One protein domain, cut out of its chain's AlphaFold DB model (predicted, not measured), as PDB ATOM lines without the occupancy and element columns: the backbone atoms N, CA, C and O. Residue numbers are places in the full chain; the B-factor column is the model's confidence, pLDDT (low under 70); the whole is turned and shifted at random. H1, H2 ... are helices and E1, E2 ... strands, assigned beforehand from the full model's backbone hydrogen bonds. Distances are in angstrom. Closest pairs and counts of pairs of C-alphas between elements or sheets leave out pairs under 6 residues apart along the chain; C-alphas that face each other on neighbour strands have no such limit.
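What this domain is: This is residues 570 to 671 of the 671 residues of an uncharacterized protein of Methylocystis bryophila (UniProt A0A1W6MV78). Two strongly twisted sheets lie face to face as a sandwich, one of five strands, E3, E4, E9, E6 and E7, and one of four, E1, E2, E5 and E8, their strands running only 23 degrees off each other. The chain goes back and forth between the two sheets, and the short helix H1 lies off both of them, between E6 and E7 along the chain. The printed part has 102 residues with nine named strands and one named helix, in the order E1 E2 E3 E4 E5 E6 H1 E7 E8 E9; both sheets are antiparallel, in the orders E3 - E4 - E9 - E6 - E7 and E1 - E2 - E5 - E8, and the class is mostly strand. The whole is compact, with a radius of gyration of the C-alphas of 12.7 A and spans of 33 by 28 by 20 A.

Where its parts are: E1, residues 570 to 572, begins at C-alpha 570 at (11.595, 33.984, 20.896), and E2 is residues 575 to 579. E3, residues 586 to 593, is 22.9 A long, and E4, residues 596 to 603, is 23.4 A. E5, residues 609 to 615, is 18.9 A, and E6, residues 622 to 628, is 16.7 A. H1 is residues 630 to 633, with C-alpha 630 at (-4.734, 45.715, 6.189). E7 is residues 643 to 645, E8, residues 651 to 656, is 16.3 A, and E9, residues 666 to 670, ends at C-alpha 670 at (3.951, 27.781, 3.605).

How they stand to each other: In the first sheet the hairpin E3 and E4 is antiparallel at 164 degrees, with N 589 and O 600 2.9 A apart. E4 and E9 have N 599 and O 668 at 3.0 A, E9 and E6 have N 669 and O 624 at 2.9 A, and E6 and the edge strand E7 have N 623 and O 644 at 2.8 A. In the second sheet the hairpin E1 and E2 has N 570 and O 577 at 3.0 A, E2 and E5 have N 576 and O 614 at 2.9 A, and E5 and the edge strand E8 have N 611 and O 654 at 2.9 A. Between the sheets, the closest C-alphas of E7 and E8 are those of Phe 644 and Phe 652, 6.3 A apart, and those of E2 and E3 are Leu 575 and Val 590, 7.2 A. H1 is on neither sheet, and it is too short for any O i to N i+4 pair; its one O i to N i+3 pair is within range.

The domain as a whole: The C-alphas farthest apart are those of Ser 582 and Ser 594, 36.4 A. The printed part has no cut and no long link; it ends at residue 671, the chain's last. The mean pLDDT of the printed part is 93.6, with residues 660 to 662 under 70.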
ATOM      1  N   CYS A 570      12.144  35.154  20.209       94.31
ATOM      2  CA  CYS A 570      11.595  33.984  20.896       94.31
ATOM      3  C   CYS A 570      11.658  32.734  20.014       94.31
ATOM      4  O   CYS A 570      11.708  32.829  18.785       94.31
ATOM      5  N   SER A 571      11.686  31.554  20.642       95.50
ATOM      6  CA  SER A 571      11.752  30.269  19.943       95.50
ATOM      7  C   SER A 571      10.911  29.207  20.642       95.50
ATOM      8  O   SER A 571      11.020  29.021  21.852       95.50
ATOM      9  N   ASN A 572      10.098  28.481  19.879       93.00
ATOM     10  CA  ASN A 572       9.317  27.346  20.360       93.00
ATOM     11  C   ASN A 572       8.872  26.451  19.195       93.00
ATOM     12  O   ASN A 572       8.352  26.937  18.187       93.00
ATOM     13  N   GLY A 573       9.028  25.135  19.355       93.56
ATOM     14  CA  GLY A 573       8.730  24.181  18.288       93.56
ATOM     15  C   GLY A 573       9.586  24.459  17.052       93.56
ATOM     16  O   GLY A 573      10.795  24.649  17.170       93.56
ATOM     17  N   ILE A 574       8.968  24.512  15.872       95.19
ATOM     18  CA  ILE A 574       9.686  24.820  14.624       95.19
ATOM     19  C   ILE A 574       9.968  26.314  14.425       95.19
ATOM     20  O   ILE A 574      10.712  26.659  13.509       95.19
ATOM     21  N   LEU A 575       9.363  27.188  15.234       98.12
ATOM     22  CA  LEU A 575       9.385  28.636  15.051       98.12
ATOM     23  C   LEU A 575      10.483  29.291  15.891       98.12
ATOM     24  O   LEU A 575      10.505  29.145  17.112       98.12
ATOM     25  N   THR A 576      11.287  30.125  15.243       98.19
ATOM     26  CA  THR A 576      12.029  31.217  15.880       98.19
ATOM     27  C   THR A 576      11.653  32.524  15.194       98.19
ATOM     28  O   THR A 576      11.580  32.583  13.968       98.19
ATOM     29  N   ILE A 577      11.435  33.584  15.960       97.81
ATOM     30  CA  ILE A 577      11.175  34.932  15.448       97.81
ATOM     31  C   ILE A 577      12.171  35.899  16.081       97.81
ATOM     32  O   ILE A 577      12.487  35.781  17.263       97.81
ATOM     33  N   THR A 578      12.660  36.855  15.296       97.31
ATOM     34  CA  THR A 578      13.485  37.972  15.773       97.31
ATOM     35  C   THR A 578      12.939  39.287  15.234       97.31
ATOM     36  O   THR A 578      12.585  39.367  14.054       97.31
ATOM     37  N   THR A 579      12.909  40.327  16.061       93.88
ATOM     38  CA  THR A 579      12.547  41.680  15.627       93.88
ATOM     39  C   THR A 579      13.791  42.484  15.265       93.88
ATOM     40  O   THR A 579      14.828  42.392  15.921       93.88
ATOM     41  N   GLY A 580      13.704  43.267  14.187       83.56
ATOM     42  CA  GLY A 580      14.760  44.191  13.768       83.56
ATOM     43  C   GLY A 580      14.850  45.468  14.612       83.56
ATOM     44  O   GLY A 580      15.674  46.326  14.307       83.56
ATOM     45  N   THR A 581      14.004  45.631  15.635       84.38
ATOM     46  CA  THR A 581      13.967  46.822  16.495       84.38
ATOM     47  C   THR A 581      14.083  46.444  17.970       84.38
ATOM     48  O   THR A 581      13.734  45.342  18.381       84.38
ATOM     49  N   SER A 582      14.543  47.382  18.797       79.62
ATOM     50  CA  SER A 582      14.563  47.233  20.256       79.62
ATOM     51  C   SER A 582      13.285  47.769  20.905       79.62
ATOM     52  O   SER A 582      13.342  48.277  22.016       79.62
ATOM     53  N   THR A 583      12.160  47.827  20.193       83.19
ATOM     54  CA  THR A 583      10.946  48.463  20.736       83.19
ATOM     55  C   THR A 583       9.652  47.791  20.327       83.19
ATOM     56  O   THR A 583       8.649  48.070  20.966       83.19
ATOM     57  N   VAL A 584       9.644  46.908  19.323       89.62
ATOM     58  CA  VAL A 584       8.421  46.267  18.817       89.62
ATOM     59  C   VAL A 584       8.586  44.742  18.838       89.62
ATOM     60  O   VAL A 584       9.096  44.163  17.874       89.62
ATOM     61  N   PRO A 585       8.227  44.084  19.952       91.94
ATOM     62  CA  PRO A 585       8.035  42.643  20.027       91.94
ATOM     63  C   PRO A 585       6.856  42.157  19.186       91.94
ATOM     64  O   PRO A 585       5.994  42.928  18.756       91.94
ATOM     65  N   ALA A 586       6.842  40.849  18.966       93.94
ATOM     66  CA  ALA A 586       5.826  40.157  18.199       93.94
ATOM     67  C   ALA A 586       5.433  38.838  18.854       93.94
ATOM     68  O   ALA A 586       6.253  38.165  19.491       93.94
ATOM     69  N   SER A 587       4.206  38.428  18.563       95.75
ATOM     70  CA  SER A 587       3.692  37.103  18.863       95.75
ATOM     71  C   SER A 587       3.385  36.367  17.571       95.75
ATOM     72  O   SER A 587       2.894  36.943  16.594       95.75
ATOM     73  N   ALA A 588       3.669  35.067  17.564       97.94
ATOM     74  CA  ALA A 588       3.376  34.218  16.428       97.94
ATOM     75  C   ALA A 588       3.021  32.779  16.820       97.94
ATOM     76  O   ALA A 588       3.539  32.203  17.780       97.94
ATOM     77  N   LEU A 589       2.137  32.194  16.017       98.12
ATOM     78  CA  LEU A 589       1.604  30.844  16.140       98.12
ATOM     79  C   LEU A 589       1.794  30.104  14.818       98.12
ATOM     80  O   LEU A 589       1.556  30.653  13.747       98.12
ATOM     81  N   VAL A 590       2.182  28.835  14.898       98.44
ATOM     82  CA  VAL A 590       2.386  27.960  13.749       98.44
ATOM     83  C   VAL A 590       1.524  26.714  13.864       98.44
ATOM     84  O   VAL A 590       1.609  25.955  14.835       98.44
ATOM     85  N   LYS A 591       0.708  26.493  12.838       97.19
ATOM     86  CA  LYS A 591      -0.223  25.375  12.687       97.19
ATOM     87  C   LYS A 591       0.211  24.476  11.532       97.19
ATOM     88  O   LYS A 591       0.725  24.970  10.530       97.19
ATOM     89  N   SER A 592      -0.005  23.168  11.651       94.56
ATOM     90  CA  SER A 592       0.233  22.217  10.556       94.56
ATOM     91  C   SER A 592      -1.083  21.610  10.094       94.56
ATOM     92  O   SER A 592      -1.764  20.933  10.863       94.56
ATOM     93  N   TYR A 593      -1.441  21.844   8.831       95.44
ATOM     94  CA  TYR A 593      -2.712  21.395   8.276       95.44
ATOM     95  C   TYR A 593      -2.590  21.032   6.796       95.44
ATOM     96  O   TYR A 593      -2.064  21.806   6.000       95.44
ATOM     97  N   SER A 594      -3.111  19.858   6.421       93.44
ATOM     98  CA  SER A 594      -3.200  19.387   5.028       93.44
ATOM     99  C   SER A 594      -1.878  19.490   4.240       93.44
ATOM    100  O   SER A 594      -1.831  19.960   3.105       93.44
ATOM    101  N   GLY A 595      -0.764  19.108   4.875       89.81
ATOM    102  CA  GLY A 595       0.574  19.161   4.268       89.81
ATOM    103  C   GLY A 595       1.166  20.569   4.108       89.81
ATOM    104  O   GLY A 595       2.268  20.695   3.577       89.81
ATOM    105  N   ALA A 596       0.474  21.614   4.569       95.88
ATOM    106  CA  ALA A 596       0.975  22.981   4.648       95.88
ATOM    107  C   ALA A 596       1.322  23.366   6.092       95.88
ATOM    108  O   ALA A 596       0.756  22.838   7.058       95.88
ATOM    109  N   THR A 597       2.194  24.359   6.225       98.25
ATOM    110  CA  THR A 597       2.431  25.061   7.489       98.25
ATOM    111  C   THR A 597       1.787  26.440   7.415       98.25
ATOM    112  O   THR A 597       1.987  27.158   6.440       98.25
ATOM    113  N   TYR A 598       1.029  26.823   8.437       98.75
ATOM    114  CA  TYR A 598       0.427  28.147   8.549       98.75
ATOM    115  C   TYR A 598       1.089  28.921   9.679       98.75
ATOM    116  O   TYR A 598       1.071  28.461  10.816       98.75
ATOM    117  N   LEU A 599       1.659  30.082   9.374       98.75
ATOM    118  CA  LEU A 599       2.204  31.022  10.356       98.75
ATOM    119  C   LEU A 599       1.215  32.176  10.521       98.75
ATOM    120  O   LEU A 599       0.834  32.786   9.531       98.75
ATOM    121  N   ILE A 600       0.829  32.487  11.752       98.69
ATOM    122  CA  ILE A 600      -0.050  33.600  12.122       98.69
ATOM    123  C   ILE A 600       0.777  34.523  13.010       98.69
ATOM    124  O   ILE A 600       1.306  34.054  14.016       98.69
ATOM    125  N   ALA A 601       0.930  35.791  12.638       97.50
ATOM    126  CA  ALA A 601       1.801  36.721  13.353       97.50
ATOM    127  C   ALA A 601       1.219  38.134  13.411       97.50
ATOM    128  O   ALA A 601       0.507  38.565  12.498       97.50
ATOM    129  N   GLN A 602       1.562  38.847  14.482       95.12
ATOM    130  CA  GLN A 602       1.149  40.223  14.740       95.12
ATOM    131  C   GLN A 602       2.157  40.903  15.692       95.12
ATOM    132  O   GLN A 602       2.768  40.210  16.513       95.12
ATOM    133  N   PRO A 603       2.354  42.233  15.612       93.06
ATOM    134  CA  PRO A 603       3.091  42.973  16.633       93.06
ATOM    135  C   PRO A 603       2.356  42.953  17.978       93.06
ATOM    136  O   PRO A 603       1.129  43.016  18.029       93.06
ATOM    137  N   ASP A 604       3.114  42.915  19.071       88.69
ATOM    138  CA  ASP A 604       2.557  42.983  20.430       88.69
ATOM    139  C   ASP A 604       2.318  44.421  20.877       88.69
ATOM    140  O   ASP A 604       1.685  44.636  21.905       88.69
ATOM    141  N   ARG A 605       2.893  45.389  20.154       85.50
ATOM    142  CA  ARG A 605       2.822  46.794  20.526       85.50
ATOM    143  C   ARG A 605       2.976  47.780  19.402       85.50
ATOM    144  O   ARG A 605       3.448  47.444  18.318       85.50
ATOM    145  N   ASN A 606       2.691  49.036  19.735       83.81
ATOM    146  CA  ASN A 606       2.853  50.146  18.826       83.81
ATOM    147  C   ASN A 606       4.307  50.383  18.347       83.81
ATOM    148  O   ASN A 606       5.238  50.407  19.151       83.81
ATOM    149  N   GLY A 607       4.486  50.601  17.039       84.69
ATOM    150  CA  GLY A 607       5.717  50.745  16.263       84.69
ATOM    151  C   GLY A 607       5.812  49.852  15.001       84.69
ATOM    152  O   GLY A 607       5.400  48.695  14.981       84.69
ATOM    153  N   SER A 608       6.452  50.376  13.950       89.19
ATOM    154  CA  SER A 608       6.789  49.593  12.754       89.19
ATOM    155  C   SER A 608       7.994  48.685  13.001       89.19
ATOM    156  O   SER A 608       8.976  49.096  13.626       89.19
ATOM    157  N   ALA A 609       7.945  47.462  12.473       91.69
ATOM    158  CA  ALA A 609       9.048  46.517  12.583       91.69
ATOM    159  C   ALA A 609       9.131  45.553  11.404       91.69
ATOM    160  O   ALA A 609       8.141  45.228  10.748       91.69
ATOM    161  N   ALA A 610      10.348  45.076  11.155       94.50
ATOM    162  CA  ALA A 610      10.595  43.926  10.303       94.50
ATOM    163  C   ALA A 610      10.816  42.703  11.198       94.50
ATOM    164  O   ALA A 610      11.737  42.696  12.021       94.50
ATOM    165  N   PHE A 611       9.982  41.680  11.033       96.75
ATOM    166  CA  PHE A 611      10.122  40.414  11.740       96.75
ATOM    167  C   PHE A 611      10.772  39.397  10.819       96.75
ATOM    168  O   PHE A 611      10.360  39.226   9.672       96.75
ATOM    169  N   THR A 612      11.804  38.733  11.326       98.31
ATOM    170  CA  THR A 612      12.438  37.604  10.646       98.31
ATOM    171  C   THR A 612      11.956  36.324  11.294       98.31
ATOM    172  O   THR A 612      12.126  36.134  12.497       98.31
ATOM    173  N   PHE A 613      11.362  35.452  10.489       98.62
ATOM    174  CA  PHE A 613      10.856  34.155  10.908       98.62
ATOM    175  C   PHE A 613      11.807  33.077  10.410       98.62
ATOM    176  O   PHE A 613      12.118  33.027   9.224       98.62
ATOM    177  N   THR A 614      12.249  32.207  11.311       98.56
ATOM    178  CA  THR A 614      12.968  30.966  11.012       98.56
ATOM    179  C   THR A 614      12.024  29.804  11.282       98.56
ATOM    180  O   THR A 614      11.487  29.692  12.386       98.56
ATOM    181  N   LEU A 615      11.811  28.944  10.289       98.12
ATOM    182  CA  LEU A 615      10.901  27.805  10.385       98.12
ATOM    183  C   LEU A 615      11.651  26.511  10.079       98.12
ATOM    184  O   LEU A 615      11.828  26.128   8.923       98.12
ATOM    185  N   THR A 616      12.115  25.847  11.133       95.56
ATOM    186  CA  THR A 616      12.995  24.676  11.036       95.56
ATOM    187  C   THR A 616      12.409  23.614  10.104       95.56
ATOM    188  O   THR A 616      11.259  23.206  10.249       95.56
ATOM    189  N   GLY A 617      13.216  23.157   9.142       95.44
ATOM    190  CA  GLY A 617      12.822  22.126   8.176       95.44
ATOM    191  C   GLY A 617      12.062  22.632   6.943       95.44
ATOM    192  O   GLY A 617      11.723  21.820   6.088       95.44
ATOM    193  N   LEU A 618      11.827  23.943   6.806       97.81
ATOM    194  CA  LEU A 618      11.101  24.533   5.670       97.81
ATOM    195  C   LEU A 618      12.003  25.323   4.700       97.81
ATOM    196  O   LEU A 618      11.531  26.200   3.982       97.81
ATOM    197  N   ALA A 619      13.307  25.037   4.652       98.12
ATOM    198  CA  ALA A 619      14.220  25.692   3.709       98.12
ATOM    199  C   ALA A 619      13.781  25.469   2.248       98.12
ATOM    200  O   ALA A 619      13.379  24.368   1.872       98.12
ATOM    201  N   GLY A 620      13.845  26.520   1.424       97.75
ATOM    202  CA  GLY A 620      13.424  26.494   0.017       97.75
ATOM    203  C   GLY A 620      11.907  26.512  -0.216       97.75
ATOM    204  O   GLY A 620      11.477  26.574  -1.366       97.75
ATOM    205  N   LYS A 621      11.093  26.473   0.844       98.31
ATOM    206  CA  LYS A 621       9.628  26.588   0.770       98.31
ATOM    207  C   LYS A 621       9.202  28.027   0.487       98.31
ATOM    208  O   LYS A 621       9.989  28.961   0.649       98.31
ATOM    209  N   THR A 622       7.953  28.222   0.077       98.56
ATOM    210  CA  THR A 622       7.400  29.562  -0.186       98.56
ATOM    211  C   THR A 622       6.324  29.908   0.828       98.56
ATOM    212  O   THR A 622       5.333  29.193   0.935       98.56
ATOM    213  N   ALA A 623       6.491  31.022   1.538       98.75
ATOM    214  CA  ALA A 623       5.469  31.617   2.388       98.75
ATOM    215  C   ALA A 623       4.626  32.609   1.579       98.75
ATOM    216  O   ALA A 623       5.135  33.631   1.125       98.75
ATOM    217  N   LYS A 624       3.336  32.324   1.402       98.75
ATOM    218  CA  LYS A 624       2.365  33.207   0.744       98.75
ATOM    219  C   LYS A 624       1.453  33.850   1.778       98.75
ATOM    220  O   LYS A 624       0.829  33.129   2.552       98.75
ATOM    221  N   VAL A 625       1.307  35.174   1.751       98.69
ATOM    222  CA  VAL A 625       0.341  35.889   2.601       98.69
ATOM    223  C   VAL A 625      -1.074  35.569   2.116       98.69
ATOM    224  O   VAL A 625      -1.470  35.980   1.023       98.69
ATOM    225  N   VAL A 626      -1.832  34.814   2.911       98.56
ATOM    226  CA  VAL A 626      -3.215  34.388   2.614       98.56
ATOM    227  C   VAL A 626      -4.262  35.168   3.402       98.56
ATOM    228  O   VAL A 626      -5.435  35.142   3.045       98.56
ATOM    229  N   TYR A 627      -3.840  35.894   4.434       98.44
ATOM    230  CA  TYR A 627      -4.650  36.882   5.131       98.44
ATOM    231  C   TYR A 627      -3.750  38.027   5.582       98.44
ATOM    232  O   TYR A 627      -2.632  37.801   6.042       98.44
ATOM    233  N   ASP A 628      -4.254  39.246   5.438       97.19
ATOM    234  CA  ASP A 628      -3.636  40.466   5.935       97.19
ATOM    235  C   ASP A 628      -4.768  41.405   6.346       97.19
ATOM    236  O   ASP A 628      -5.575  41.802   5.495       97.19
ATOM    237  N   SER A 629      -4.858  41.753   7.629       95.75
ATOM    238  CA  SER A 629      -5.929  42.618   8.136       95.75
ATOM    239  C   SER A 629      -5.943  43.985   7.445       95.75
ATOM    240  O   SER A 629      -7.010  44.578   7.269       95.75
ATOM    241  N   ASN A 630      -4.798  44.463   6.944       94.31
ATOM    242  CA  ASN A 630      -4.734  45.715   6.189       94.31
ATOM    243  C   ASN A 630      -5.540  45.653   4.888       94.31
ATOM    244  O   ASN A 630      -6.020  46.683   4.438       94.31
ATOM    245  N   SER A 631      -5.814  44.474   4.321       94.50
ATOM    246  CA  SER A 631      -6.725  44.375   3.165       94.50
ATOM    247  C   SER A 631      -8.110  44.983   3.442       94.50
ATOM    248  O   SER A 631      -8.761  45.473   2.521       94.50
ATOM    249  N   ARG A 632      -8.542  44.989   4.713       94.44
ATOM    250  CA  ARG A 632      -9.814  45.560   5.170       94.44
ATOM    251  C   ARG A 632      -9.685  46.967   5.747       94.44
ATOM    252  O   ARG A 632     -10.598  47.767   5.529       94.44
ATOM    253  N   TYR A 633      -8.625  47.228   6.516       92.62
ATOM    254  CA  TYR A 633      -8.494  48.445   7.332       92.62
ATOM    255  C   TYR A 633      -7.513  49.480   6.763       92.62
ATOM    256  O   TYR A 633      -7.673  50.663   7.039       92.62
ATOM    257  N   ASP A 634      -6.547  49.061   5.941       91.81
ATOM    258  CA  ASP A 634      -5.574  49.941   5.283       91.81
ATOM    259  C   ASP A 634      -5.061  49.318   3.973       91.81
ATOM    260  O   ASP A 634      -3.941  48.807   3.866       91.81
ATOM    261  N   SER A 635      -5.920  49.323   2.952       91.25
ATOM    262  CA  SER A 635      -5.640  48.632   1.685       91.25
ATOM    263  C   SER A 635      -4.389  49.139   0.955       91.25
ATOM    264  O   SER A 635      -3.838  48.409   0.136       91.25
ATOM    265  N   ALA A 636      -3.904  50.348   1.264       92.31
ATOM    266  CA  ALA A 636      -2.679  50.891   0.681       92.31
ATOM    267  C   ALA A 636      -1.414  50.192   1.213       92.31
ATOM    268  O   ALA A 636      -0.399  50.153   0.522       92.31
ATOM    269  N   ASN A 637      -1.489  49.612   2.415       91.94
ATOM    270  CA  ASN A 637      -0.383  48.940   3.099       91.94
ATOM    271  C   ASN A 637      -0.637  47.438   3.292       91.94
ATOM    272  O   ASN A 637      -0.058  46.808   4.183       91.94
ATOM    273  N   THR A 638      -1.523  46.849   2.485       93.69
ATOM    274  CA  THR A 638      -1.726  45.400   2.466       93.69
ATOM    275  C   THR A 638      -0.619  44.698   1.685       93.69
ATOM    276  O   THR A 638      -0.149  45.166   0.650       93.69
ATOM    277  N   SER A 639      -0.230  43.529   2.174       95.12
ATOM    278  CA  SER A 639       0.697  42.606   1.524       95.12
ATOM    279  C   SER A 639       0.016  41.301   1.108       95.12
ATOM    280  O   SER A 639       0.700  40.348   0.729       95.12
ATOM    281  N   LEU A 640      -1.321  41.246   1.145       97.38
ATOM    282  CA  LEU A 640      -2.102  40.074   0.756       97.38
ATOM    283  C   LEU A 640      -1.691  39.572  -0.638       97.38
ATOM    284  O   LEU A 640      -1.642  40.335  -1.600       97.38
ATOM    285  N   GLY A 641      -1.390  38.278  -0.748       98.00
ATOM    286  CA  GLY A 641      -0.926  37.651  -1.986       98.00
ATOM    287  C   GLY A 641       0.584  37.728  -2.231       98.00
ATOM    288  O   GLY A 641       1.074  36.991  -3.088       98.00
ATOM    289  N   SER A 642       1.329  38.534  -1.468       98.19
ATOM    290  CA  SER A 642       2.798  38.562  -1.522       98.19
ATOM    291  C   SER A 642       3.394  37.201  -1.161       98.19
ATOM    292  O   SER A 642       2.803  36.427  -0.400       98.19
ATOM    293  N   THR A 643       4.578  36.910  -1.702       98.50
ATOM    294  CA  THR A 643       5.292  35.650  -1.461       98.50
ATOM    295  C   THR A 643       6.728  35.900  -1.021       98.50
ATOM    296  O   THR A 643       7.363  36.855  -1.463       98.50
ATOM    297  N   PHE A 644       7.235  35.021  -0.162       98.56
ATOM    298  CA  PHE A 644       8.596  35.045   0.358       98.56
ATOM    299  C   PHE A 644       9.202  33.648   0.247       98.56
ATOM    300  O   PHE A 644       8.626  32.676   0.738       98.56
ATOM    301  N   THR A 645      10.369  33.528  -0.380       98.31
ATOM    302  CA  THR A 645      11.107  32.261  -0.420       98.31
ATOM    303  C   THR A 645      11.942  32.122   0.847       98.31
ATOM    304  O   THR A 645      12.733  33.008   1.170       98.31
ATOM    305  N   LEU A 646      11.787  31.001   1.551       98.50
ATOM    306  CA  LEU A 646      12.591  30.682   2.722       98.50
ATOM    307  C   LEU A 646      14.011  30.324   2.272       98.50
ATOM    308  O   LEU A 646      14.203  29.423   1.453       98.50
ATOM    309  N   ASN A 647      15.011  31.023   2.810       98.44
ATOM    310  CA  ASN A 647      16.417  30.822   2.448       98.44
ATOM    311  C   ASN A 647      16.963  29.451   2.925       98.44
ATOM    312  O   ASN A 647      16.235  28.617   3.466       98.44
ATOM    313  N   SER A 648      18.264  29.203   2.746       97.88
ATOM    314  CA  SER A 648      18.914  27.950   3.174       97.88
ATOM    315  C   SER A 648      18.874  27.706   4.688       97.88
ATOM    316  O   SER A 648      18.962  26.558   5.115       97.88
ATOM    317  N   ALA A 649      18.698  28.754   5.494       97.44
ATOM    318  CA  ALA A 649      18.463  28.675   6.934       97.44
ATOM    319  C   ALA A 649      16.964  28.572   7.292       97.44
ATOM    320  O   ALA A 649      16.604  28.669   8.460       97.44
ATOM    321  N   ALA A 650      16.090  28.378   6.298       98.12
ATOM    322  CA  ALA A 650      14.636  28.376   6.427       98.12
ATOM    323  C   ALA A 650      14.049  29.697   6.956       98.12
ATOM    324  O   ALA A 650      13.097  29.693   7.739       98.12
ATOM    325  N   GLN A 651      14.626  30.826   6.530       98.44
ATOM    326  CA  GLN A 651      14.250  32.158   7.003       98.44
ATOM    327  C   GLN A 651      13.606  33.020   5.928       98.44
ATOM    328  O   GLN A 651      14.018  32.984   4.766       98.44
ATOM    329  N   PHE A 652      12.667  33.865   6.346       98.62
ATOM    330  CA  PHE A 652      12.203  35.015   5.577       98.62
ATOM    331  C   PHE A 652      11.892  36.198   6.504       98.62
ATOM    332  O   PHE A 652      11.651  36.016   7.698       98.62
ATOM    333  N   THR A 653      11.893  37.409   5.950       98.00
ATOM    334  CA  THR A 653      11.621  38.648   6.687       98.00
ATOM    335  C   THR A 653      10.455  39.380   6.044       98.00
ATOM    336  O   THR A 653      10.428  39.535   4.822       98.00
ATOM    337  N   ASP A 654       9.522  39.868   6.857       96.69
ATOM    338  CA  ASP A 654       8.400  40.692   6.408       96.69
ATOM    339  C   ASP A 654       8.222  41.918   7.317       96.69
ATOM    340  O   ASP A 654       8.564  41.897   8.502       96.69
ATOM    341  N   LYS A 655       7.712  43.007   6.741       93.88
ATOM    342  CA  LYS A 655       7.419  44.260   7.438       93.88
ATOM    343  C   LYS A 655       5.984  44.262   7.947       93.88
ATOM    344  O   LYS A 655       5.052  43.941   7.209       93.88
ATOM    345  N   PHE A 656       5.818  44.706   9.181       93.31
ATOM    346  CA  PHE A 656       4.533  44.929   9.824       93.31
ATOM    347  C   PHE A 656       4.354  46.418  10.109       93.31
ATOM    348  O   PHE A 656       5.331  47.137  10.353       93.31
ATOM    349  N   ALA A 657       3.097  46.866  10.086       82.75
ATOM    350  CA  ALA A 657       2.713  48.204  10.528       82.75
ATOM    351  C   ALA A 657       3.410  49.338   9.754       82.75
ATOM    352  O   ALA A 657       3.968  50.269  10.331       82.75
ATOM    353  N   ALA A 658       3.430  49.243   8.419       77.31
ATOM    354  CA  ALA A 658       4.112  50.215   7.555       77.31
ATOM    355  C   ALA A 658       3.542  51.646   7.661       77.31
ATOM    356  O   ALA A 658       4.251  52.610   7.386       77.31
ATOM    357  N   ASN A 659       2.287  51.777   8.089       71.62
ATOM    358  CA  ASN A 659       1.597  53.041   8.342       71.62
ATOM    359  C   ASN A 659       1.785  53.567   9.783       71.62
ATOM    360  O   ASN A 659       1.291  54.643  10.104       71.62
ATOM    361  N   GLY A 660       2.494  52.828  10.644       68.19
ATOM    362  CA  GLY A 660       2.632  53.135  12.067       68.19
ATOM    363  C   GLY A 660       1.516  52.581  12.961       68.19
ATOM    364  O   GLY A 660       1.581  52.822  14.165       68.19
ATOM    365  N   ASP A 661       0.549  51.825  12.415       69.81
ATOM    366  CA  ASP A 661      -0.504  51.114  13.155       69.81
ATOM    367  C   ASP A 661      -0.157  49.633  13.326       69.81
ATOM    368  O   ASP A 661       0.042  48.885  12.369       69.81
ATOM    369  N   ASN A 662      -0.133  49.166  14.568       62.47
ATOM    370  CA  ASN A 662       0.693  48.009  14.947       62.47
ATOM    371  C   ASN A 662      -0.131  46.788  15.306       62.47
ATOM    372  O   ASN A 662       0.251  45.904  16.058       62.47
ATOM    373  N   TYR A 663      -1.292  46.765  14.683       76.69
ATOM    374  CA  TYR A 663      -2.380  45.846  14.922       76.69
ATOM    375  C   TYR A 663      -2.624  45.019  13.649       76.69
ATOM    376  O   TYR A 663      -3.719  44.520  13.403       76.69
ATOM    377  N   GLN A 664      -1.590  44.924  12.800       91.56
ATOM    378  CA  GLN A 664      -1.619  44.196  11.541       91.56
ATOM    379  C   GLN A 664      -1.399  42.709  11.794       91.56
ATOM    380  O   GLN A 664      -0.314  42.282  12.190       91.56
ATOM    381  N   VAL A 665      -2.422  41.925  11.498       95.56
ATOM    382  CA  VAL A 665      -2.365  40.468  11.524       95.56
ATOM    383  C   VAL A 665      -2.030  39.978  10.130       95.56
ATOM    384  O   VAL A 665      -2.683  40.379   9.161       95.56
ATOM    385  N   LYS A 666      -1.083  39.047  10.027       97.94
ATOM    386  CA  LYS A 666      -0.821  38.316   8.786       97.94
ATOM    387  C   LYS A 666      -0.867  36.813   9.011       97.94
ATOM    388  O   LYS A 666      -0.368  36.314  10.019       97.94
ATOM    389  N   ILE A 667      -1.432  36.096   8.040       98.69
ATOM    390  CA  ILE A 667      -1.365  34.634   7.956       98.69
ATOM    391  C   ILE A 667      -0.621  34.258   6.687       98.69
ATOM    392  O   ILE A 667      -0.988  34.685   5.590       98.69
ATOM    393  N   TYR A 668       0.388  33.414   6.838       98.88
ATOM    394  CA  TYR A 668       1.177  32.863   5.751       98.88
ATOM    395  C   TYR A 668       0.851  31.387   5.595       98.88
ATOM    396  O   TYR A 668       0.909  30.645   6.571       98.88
ATOM    397  N   GLN A 669       0.562  30.948   4.375       98.62
ATOM    398  CA  GLN A 669       0.556  29.535   4.005       98.62
ATOM    399  C   GLN A 669       1.919  29.184   3.405       98.62
ATOM    400  O   GLN A 669       2.379  29.866   2.489       98.62
ATOM    401  N   ILE A 670       2.565  28.140   3.921       98.69
ATOM    402  CA  ILE A 670       3.951  27.781   3.605       98.69
ATOM    403  C   ILE A 670       3.990  26.357   3.052       98.69
ATOM    404  O   ILE A 670       3.569  25.420   3.740       98.69
ATOM    405  N   GLN A 671       4.470  26.209   1.812       95.31
ATOM    406  CA  GLN A 671       4.471  24.947   1.055       95.31
ATOM    407  C   GLN A 671       5.690  24.757   0.158       95.31
ATOM    408  O   GLN A 671       6.378  25.757  -0.164       95.31
TER     409      GLN A 671